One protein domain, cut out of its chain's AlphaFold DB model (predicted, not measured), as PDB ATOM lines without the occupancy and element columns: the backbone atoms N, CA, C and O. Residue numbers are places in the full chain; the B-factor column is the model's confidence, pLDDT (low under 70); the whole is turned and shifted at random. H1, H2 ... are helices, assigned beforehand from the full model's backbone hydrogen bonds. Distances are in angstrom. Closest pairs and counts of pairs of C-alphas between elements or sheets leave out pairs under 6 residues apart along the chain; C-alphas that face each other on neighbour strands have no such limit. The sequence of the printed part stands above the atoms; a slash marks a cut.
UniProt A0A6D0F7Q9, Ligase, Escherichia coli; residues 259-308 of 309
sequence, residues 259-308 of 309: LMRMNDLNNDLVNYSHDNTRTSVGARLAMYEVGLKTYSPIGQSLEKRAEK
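What this domain is: This is residues 259 to 308 of the 309 residues of the protein "Ligase" of Escherichia coli (UniProt A0A6D0F7Q9). H1, the longest helix, meets the first residues of H2, 280 to 282, and H2 runs away from it at a steep tilt; past H2's other end, a short link leads into the small helix H3, which touches neither, and residues 297 to 303, of which 302 and 303 belong to H3, stand free. The printed part has 50 residues with three named helices, in the order H1, H2, H3, and no named strand: all helix. It is loose and elongated, with a radius of gyration of the C-alphas of 13.8 A and spans of 40 by 20 by 15 A.

Where its parts are: H1, residues 259 to 273, is 21.1 A long and begins at C-alpha 259 (261.609, 264.879, 179.202). H2, residues 280 to 293, is 20.0 A long. H3, residues 302 to 306, ends at C-alpha 306 (284.540, 258.249, 205.087).

How they stand to each other: H1 touches H2, which touches it with residues 280 to 282 alone; the closest C-alphas of the two, those of Tyr 272 and Gly 282, are 5.5 A apart. They run the same way at a steep tilt of 51 degrees. H3 is apart from both. Every O i to N i+4 pair is within hydrogen-bond range in H1 and H3, and 9 of 10 in H2.

The domain as a whole: The C-alphas farthest apart, of Leu 259 and Ile 298, are 40.7 A apart. The printed part has no cut, and both links are short. Residues 261 and 276 to 277 have pLDDT under 70.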
ATOM      1  N   LEU A 259     261.374 263.499 179.624       77.25
ATOM      2  CA  LEU A 259     261.609 264.879 179.202       77.25
ATOM      3  C   LEU A 259     261.913 265.793 180.391       77.25
ATOM      4  O   LEU A 259     262.902 266.518 180.340       77.25
ATOM      5  N   MET A 260     261.142 265.702 181.482       74.94
ATOM      6  CA  MET A 260     261.443 266.422 182.725       74.94
ATOM      7  C   MET A 260     262.832 266.060 183.243       74.94
ATOM      8  O   MET A 260     263.643 266.949 183.448       74.94
ATOM      9  N   ARG A 261     263.172 264.768 183.344       69.81
ATOM     10  CA  ARG A 261     264.509 264.352 183.799       69.81
ATOM     11  C   ARG A 261     265.637 264.796 182.880       69.81
ATOM     12  O   ARG A 261     266.741 265.005 183.364       69.81
ATOM     13  N   MET A 262     265.392 264.891 181.578       74.19
ATOM     14  CA  MET A 262     266.385 265.364 180.618       74.19
ATOM     15  C   MET A 262     266.583 266.878 180.737       74.19
ATOM     16  O   MET A 262     267.714 267.351 180.679       74.19
ATOM     17  N   ASN A 263     265.505 267.624 180.981       78.88
ATOM     18  CA  ASN A 263     265.571 269.055 181.243       78.88
ATOM     19  C   ASN A 263     266.222 269.357 182.603       78.88
ATOM     20  O   ASN A 263     267.124 270.183 182.676       78.88
ATOM     21  N   ASP A 264     265.840 268.627 183.653       77.25
ATOM     22  CA  ASP A 264     266.457 268.691 184.981       77.25
ATOM     23  C   ASP A 264     267.939 268.326 184.909       77.25
ATOM     24  O   ASP A 264     268.759 268.991 185.522       77.25
ATOM     25  N   LEU A 265     268.312 267.316 184.116       75.88
ATOM     26  CA  LEU A 265     269.709 266.951 183.883       75.88
ATOM     27  C   LEU A 265     270.488 268.094 183.229       75.88
ATOM     28  O   LEU A 265     271.587 268.405 183.678       75.88
ATOM     29  N   ASN A 266     269.935 268.713 182.184       80.75
ATOM     30  CA  ASN A 266     270.581 269.839 181.514       80.75
ATOM     31  C   ASN A 266     270.729 271.035 182.465       80.75
ATOM     32  O   ASN A 266     271.815 271.603 182.564       80.75
ATOM     33  N   ASN A 267     269.675 271.373 183.211       79.19
ATOM     34  CA  ASN A 267     269.692 272.455 184.195       79.19
ATOM     35  C   ASN A 267     270.676 272.170 185.337       79.19
ATOM     36  O   ASN A 267     271.457 273.040 185.715       79.19
ATOM     37  N   ASP A 268     270.690 270.945 185.855       77.50
ATOM     38  CA  ASP A 268     271.611 270.519 186.905       77.50
ATOM     39  C   ASP A 268     273.064 270.529 186.421       77.50
ATOM     40  O   ASP A 268     273.949 270.886 187.195       77.50
ATOM     41  N   LEU A 269     273.325 270.166 185.161       75.81
ATOM     42  CA  LEU A 269     274.664 270.186 184.568       75.81
ATOM     43  C   LEU A 269     275.170 271.621 184.377       75.81
ATOM     44  O   LEU A 269     276.322 271.915 184.702       75.81
ATOM     45  N   VAL A 270     274.302 272.527 183.915       79.81
ATOM     46  CA  VAL A 270     274.609 273.964 183.840       79.81
ATOM     47  C   VAL A 270     274.878 274.517 185.241       79.81
ATOM     48  O   VAL A 270     275.880 275.197 185.439       79.81
ATOM     49  N   ASN A 271     274.067 274.172 186.241       75.06
ATOM     50  CA  ASN A 271     274.285 274.604 187.625       75.06
ATOM     51  C   ASN A 271     275.579 274.033 188.229       75.06
ATOM     52  O   ASN A 271     276.298 274.755 188.917       75.06
ATOM     53  N   TYR A 272     275.922 272.777 187.928       71.62
ATOM     54  CA  TYR A 272     277.182 272.165 188.356       71.62
ATOM     55  C   TYR A 272     278.397 272.855 187.720       71.62
ATOM     56  O   TYR A 272     279.404 273.042 188.392       71.62
ATOM     57  N   SER A 273     278.293 273.312 186.463       71.94
ATOM     58  CA  SER A 273     279.355 274.107 185.822       71.94
ATOM     59  C   SER A 273     279.577 275.488 186.460       71.94
ATOM     60  O   SER A 273     280.623 276.089 186.246       71.94
ATOM     61  N   HIS A 274     278.628 275.961 187.275       76.69
ATOM     62  CA  HIS A 274     278.724 277.188 188.073       76.69
ATOM     63  C   HIS A 274     279.015 276.890 189.562       76.69
ATOM     64  O   HIS A 274     278.545 277.613 190.439       76.69
ATOM     65  N   ASP A 275     279.728 275.796 189.861       70.88
ATOM     66  CA  ASP A 275     280.101 275.335 191.213       70.88
ATOM     67  C   ASP A 275     278.927 275.044 192.172       70.88
ATOM     68  O   ASP A 275     279.115 274.837 193.375       70.88
ATOM     69  N   ASN A 276     277.692 274.953 191.668       69.81
ATOM     70  CA  ASN A 276     276.542 274.603 192.492       69.81
ATOM     71  C   ASN A 276     276.299 273.088 192.487       69.81
ATOM     72  O   ASN A 276     275.641 272.526 191.611       69.81
ATOM     73  N   THR A 277     276.794 272.417 193.525       65.00
ATOM     74  CA  THR A 277     276.662 270.963 193.717       65.00
ATOM     75  C   THR A 277     275.346 270.538 194.380       65.00
ATOM     76  O   THR A 277     275.099 269.342 194.544       65.00
ATOM     77  N   ARG A 278     274.462 271.481 194.742       71.44
ATOM     78  CA  ARG A 278     273.227 271.226 195.516       71.44
ATOM     79  C   ARG A 278     272.037 270.765 194.663       71.44
ATOM     80  O   ARG A 278     270.886 270.997 195.032       71.44
ATOM     81  N   THR A 279     272.300 270.114 193.536       76.12
ATOM     82  CA  THR A 279     271.283 269.553 192.637       76.12
ATOM     83  C   THR A 279     271.312 268.021 192.647       76.12
ATOM     84  O   THR A 279     272.275 267.414 193.112       76.12
ATOM     85  N   SER A 280     270.256 267.356 192.165       70.56
ATOM     86  CA  SER A 280     270.149 265.885 192.231       70.56
ATOM     87  C   SER A 280     271.227 265.197 191.394       70.56
ATOM     88  O   SER A 280     271.829 264.208 191.825       70.56
ATOM     89  N   VAL A 281     271.509 265.733 190.202       73.62
ATOM     90  CA  VAL A 281     272.603 265.242 189.360       73.62
ATOM     91  C   VAL A 281     273.949 265.774 189.843       73.62
ATOM     92  O   VAL A 281     274.891 264.987 189.922       73.62
ATOM     93  N   GLY A 282     274.039 267.049 190.237       73.94
ATOM     94  CA  GLY A 282     275.268 267.649 190.765       73.94
ATOM     95  C   GLY A 282     275.812 266.900 191.982       73.94
ATOM     96  O   GLY A 282     277.001 266.601 192.034       73.94
ATOM     97  N   ALA A 283     274.942 266.466 192.898       76.75
ATOM     98  CA  ALA A 283     275.321 265.639 194.040       76.75
ATOM     99  C   ALA A 283     275.851 264.261 193.617       76.75
ATOM    100  O   ALA A 283     276.809 263.766 194.203       76.75
ATOM    101  N   ARG A 284     275.276 263.627 192.582       80.69
ATOM    102  CA  ARG A 284     275.796 262.348 192.063       80.69
ATOM    103  C   ARG A 284     277.138 262.526 191.364       80.69
ATOM    104  O   ARG A 284     278.011 261.689 191.555       80.69
ATOM    105  N   LEU A 285     277.303 263.586 190.575       80.62
ATOM    106  CA  LEU A 285     278.577 263.923 189.937       80.62
ATOM    107  C   LEU A 285     279.650 264.208 190.990       80.62
ATOM    108  O   LEU A 285     280.726 263.626 190.914       80.62
ATOM    109  N   ALA A 286     279.319 264.968 192.036       79.94
ATOM    110  CA  ALA A 286     280.192 265.180 193.186       79.94
ATOM    111  C   ALA A 286     280.508 263.863 193.920       79.94
ATOM    112  O   ALA A 286     281.659 263.613 194.261       79.94
ATOM    113  N   MET A 287     279.537 262.961 194.107       81.19
ATOM    114  CA  MET A 287     279.793 261.624 194.664       81.19
ATOM    115  C   MET A 287     280.713 260.781 193.769       81.19
ATOM    116  O   MET A 287     281.542 260.038 194.292       81.19
ATOM    117  N   TYR A 288     280.593 260.878 192.441       83.25
ATOM    118  CA  TYR A 288     281.517 260.231 191.506       83.25
ATOM    119  C   TYR A 288     282.917 260.832 191.602       83.25
ATOM    120  O   TYR A 288     283.892 260.090 191.675       83.25
ATOM    121  N   GLU A 289     283.018 262.155 191.655       82.75
ATOM    122  CA  GLU A 289     284.275 262.882 191.792       82.75
ATOM    123  C   GLU A 289     284.982 262.525 193.105       82.75
ATOM    124  O   GLU A 289     286.145 262.124 193.100       82.75
ATOM    125  N   VAL A 290     284.268 262.569 194.230       83.25
ATOM    126  CA  VAL A 290     284.764 262.117 195.533       83.25
ATOM    127  C   VAL A 290     285.083 260.621 195.494       83.25
ATOM    128  O   VAL A 290     286.088 260.184 196.049       83.25
ATOM    129  N   GLY A 291     284.293 259.811 194.790       81.31
ATOM    130  CA  GLY A 291     284.569 258.393 194.571       81.31
ATOM    131  C   GLY A 291     285.898 258.144 193.855       81.31
ATOM    132  O   GLY A 291     286.637 257.246 194.257       81.31
ATOM    133  N   LEU A 292     286.223 258.958 192.849       82.56
ATOM    134  CA  LEU A 292     287.495 258.920 192.125       82.56
ATOM    135  C   LEU A 292     288.649 259.454 192.981       82.56
ATOM    136  O   LEU A 292     289.707 258.833 193.022       82.56
ATOM    137  N   LYS A 293     288.445 260.548 193.725       82.69
ATOM    138  CA  LYS A 293     289.451 261.111 194.648       82.69
ATOM    139  C   LYS A 293     289.778 260.167 195.807       82.69
ATOM    140  O   LYS A 293     290.924 260.072 196.232       82.69
ATOM    141  N   THR A 294     288.781 259.442 196.307       82.44
ATOM    142  CA  THR A 294     288.941 258.461 197.392       82.44
ATOM    143  C   THR A 294     289.305 257.065 196.892       82.44
ATOM    144  O   THR A 294     289.415 256.150 197.708       82.44
ATOM    145  N   TYR A 295     289.506 256.869 195.586       79.06
ATOM    146  CA  TYR A 295     289.800 255.565 194.998       79.06
ATOM    147  C   TYR A 295     291.110 254.968 195.540       79.06
ATOM    148  O   TYR A 295     292.145 255.627 195.598       79.06
ATOM    149  N   SER A 296     291.062 253.690 195.928       81.75
ATOM    150  CA  SER A 296     292.224 252.911 196.368       81.75
ATOM    151  C   SER A 296     292.271 251.594 195.582       81.75
ATOM    152  O   SER A 296     291.368 250.770 195.770       81.75
ATOM    153  N   PRO A 297     293.291 251.355 194.732       75.88
ATOM    154  CA  PRO A 297     293.366 250.171 193.864       75.88
ATOM    155  C   PRO A 297     293.358 248.831 194.613       75.88
ATOM    156  O   PRO A 297     292.829 247.844 194.115       75.88
ATOM    157  N   ILE A 298     293.928 248.799 195.822       77.19
ATOM    158  CA  ILE A 298     294.062 247.592 196.663       77.19
ATOM    159  C   ILE A 298     292.841 247.428 197.601       77.19
ATOM    160  O   ILE A 298     292.709 246.447 198.334       77.19
ATOM    161  N   GLY A 299     291.902 248.379 197.567       78.75
ATOM    162  CA  GLY A 299     290.796 248.499 198.514       78.75
ATOM    163  C   GLY A 299     291.128 249.412 199.698       78.75
ATOM    164  O   GLY A 299     292.252 249.890 199.855       78.75
ATOM    165  N   GLN A 300     290.114 249.725 200.501       83.81
ATOM    166  CA  GLN A 300     290.243 250.443 201.770       83.81
ATOM    167  C   GLN A 300     289.018 250.154 202.640       83.81
ATOM    168  O   GLN A 300     287.962 249.793 202.111       83.81
ATOM    169  N   SER A 301     289.147 250.353 203.950       85.19
ATOM    170  CA  SER A 301     288.005 250.313 204.857       85.19
ATOM    171  C   SER A 301     287.046 251.474 204.579       85.19
ATOM    172  O   SER A 301     287.435 252.535 204.080       85.19
ATOM    173  N   LEU A 302     285.770 251.255 204.871       83.25
ATOM    174  CA  LEU A 302     284.706 252.240 204.706       83.25
ATOM    175  C   LEU A 302     284.887 253.429 205.653       83.25
ATOM    176  O   LEU A 302     284.563 254.546 205.272       83.25
ATOM    177  N   GLU A 303     285.482 253.214 206.823       84.88
ATOM    178  CA  GLU A 303     285.836 254.254 207.790       84.88
ATOM    179  C   GLU A 303     286.913 255.176 207.212       84.88
ATOM    180  O   GLU A 303     286.712 256.381 207.104       84.88
ATOM    181  N   LYS A 304     288.009 254.595 206.707       82.31
ATOM    182  CA  LYS A 304     289.092 255.351 206.059       82.31
ATOM    183  C   LYS A 304     288.630 256.038 204.777       82.31
ATOM    184  O   LYS A 304     289.207 257.036 204.354       82.31
ATOM    185  N   ARG A 305     287.613 255.483 204.112       81.38
ATOM    186  CA  ARG A 305     286.958 256.142 202.984       81.38
ATOM    187  C   ARG A 305     286.148 257.341 203.456       81.38
ATOM    188  O   ARG A 305     286.262 258.383 202.833       81.38
ATOM    189  N   ALA A 306     285.370 257.191 204.525       80.94
ATOM    190  CA  ALA A 306     284.540 258.249 205.087       80.94
ATOM    191  C   ALA A 306     285.368 259.433 205.607       80.94
ATOM    192  O   ALA A 306     284.957 260.565 205.421       80.94
ATOM    193  N   GLU A 307     286.558 259.190 206.161       81.25
ATOM    194  CA  GLU A 307     287.489 260.251 206.586       81.25
ATOM    195  C   GLU A 307     288.013 261.132 205.438       81.25
ATOM    196  O   GLU A 307     288.524 262.221 205.681       81.25
ATOM    197  N   LYS A 308     287.936 260.658 204.188       74.44
ATOM    198  CA  LYS A 308     288.427 261.377 202.999       74.44
ATOM    199  C   LYS A 308     287.317 262.085 202.209       74.44
ATOM    200  O   LYS A 308     287.615 262.643 201.151       74.44
TER     201      LYS A 308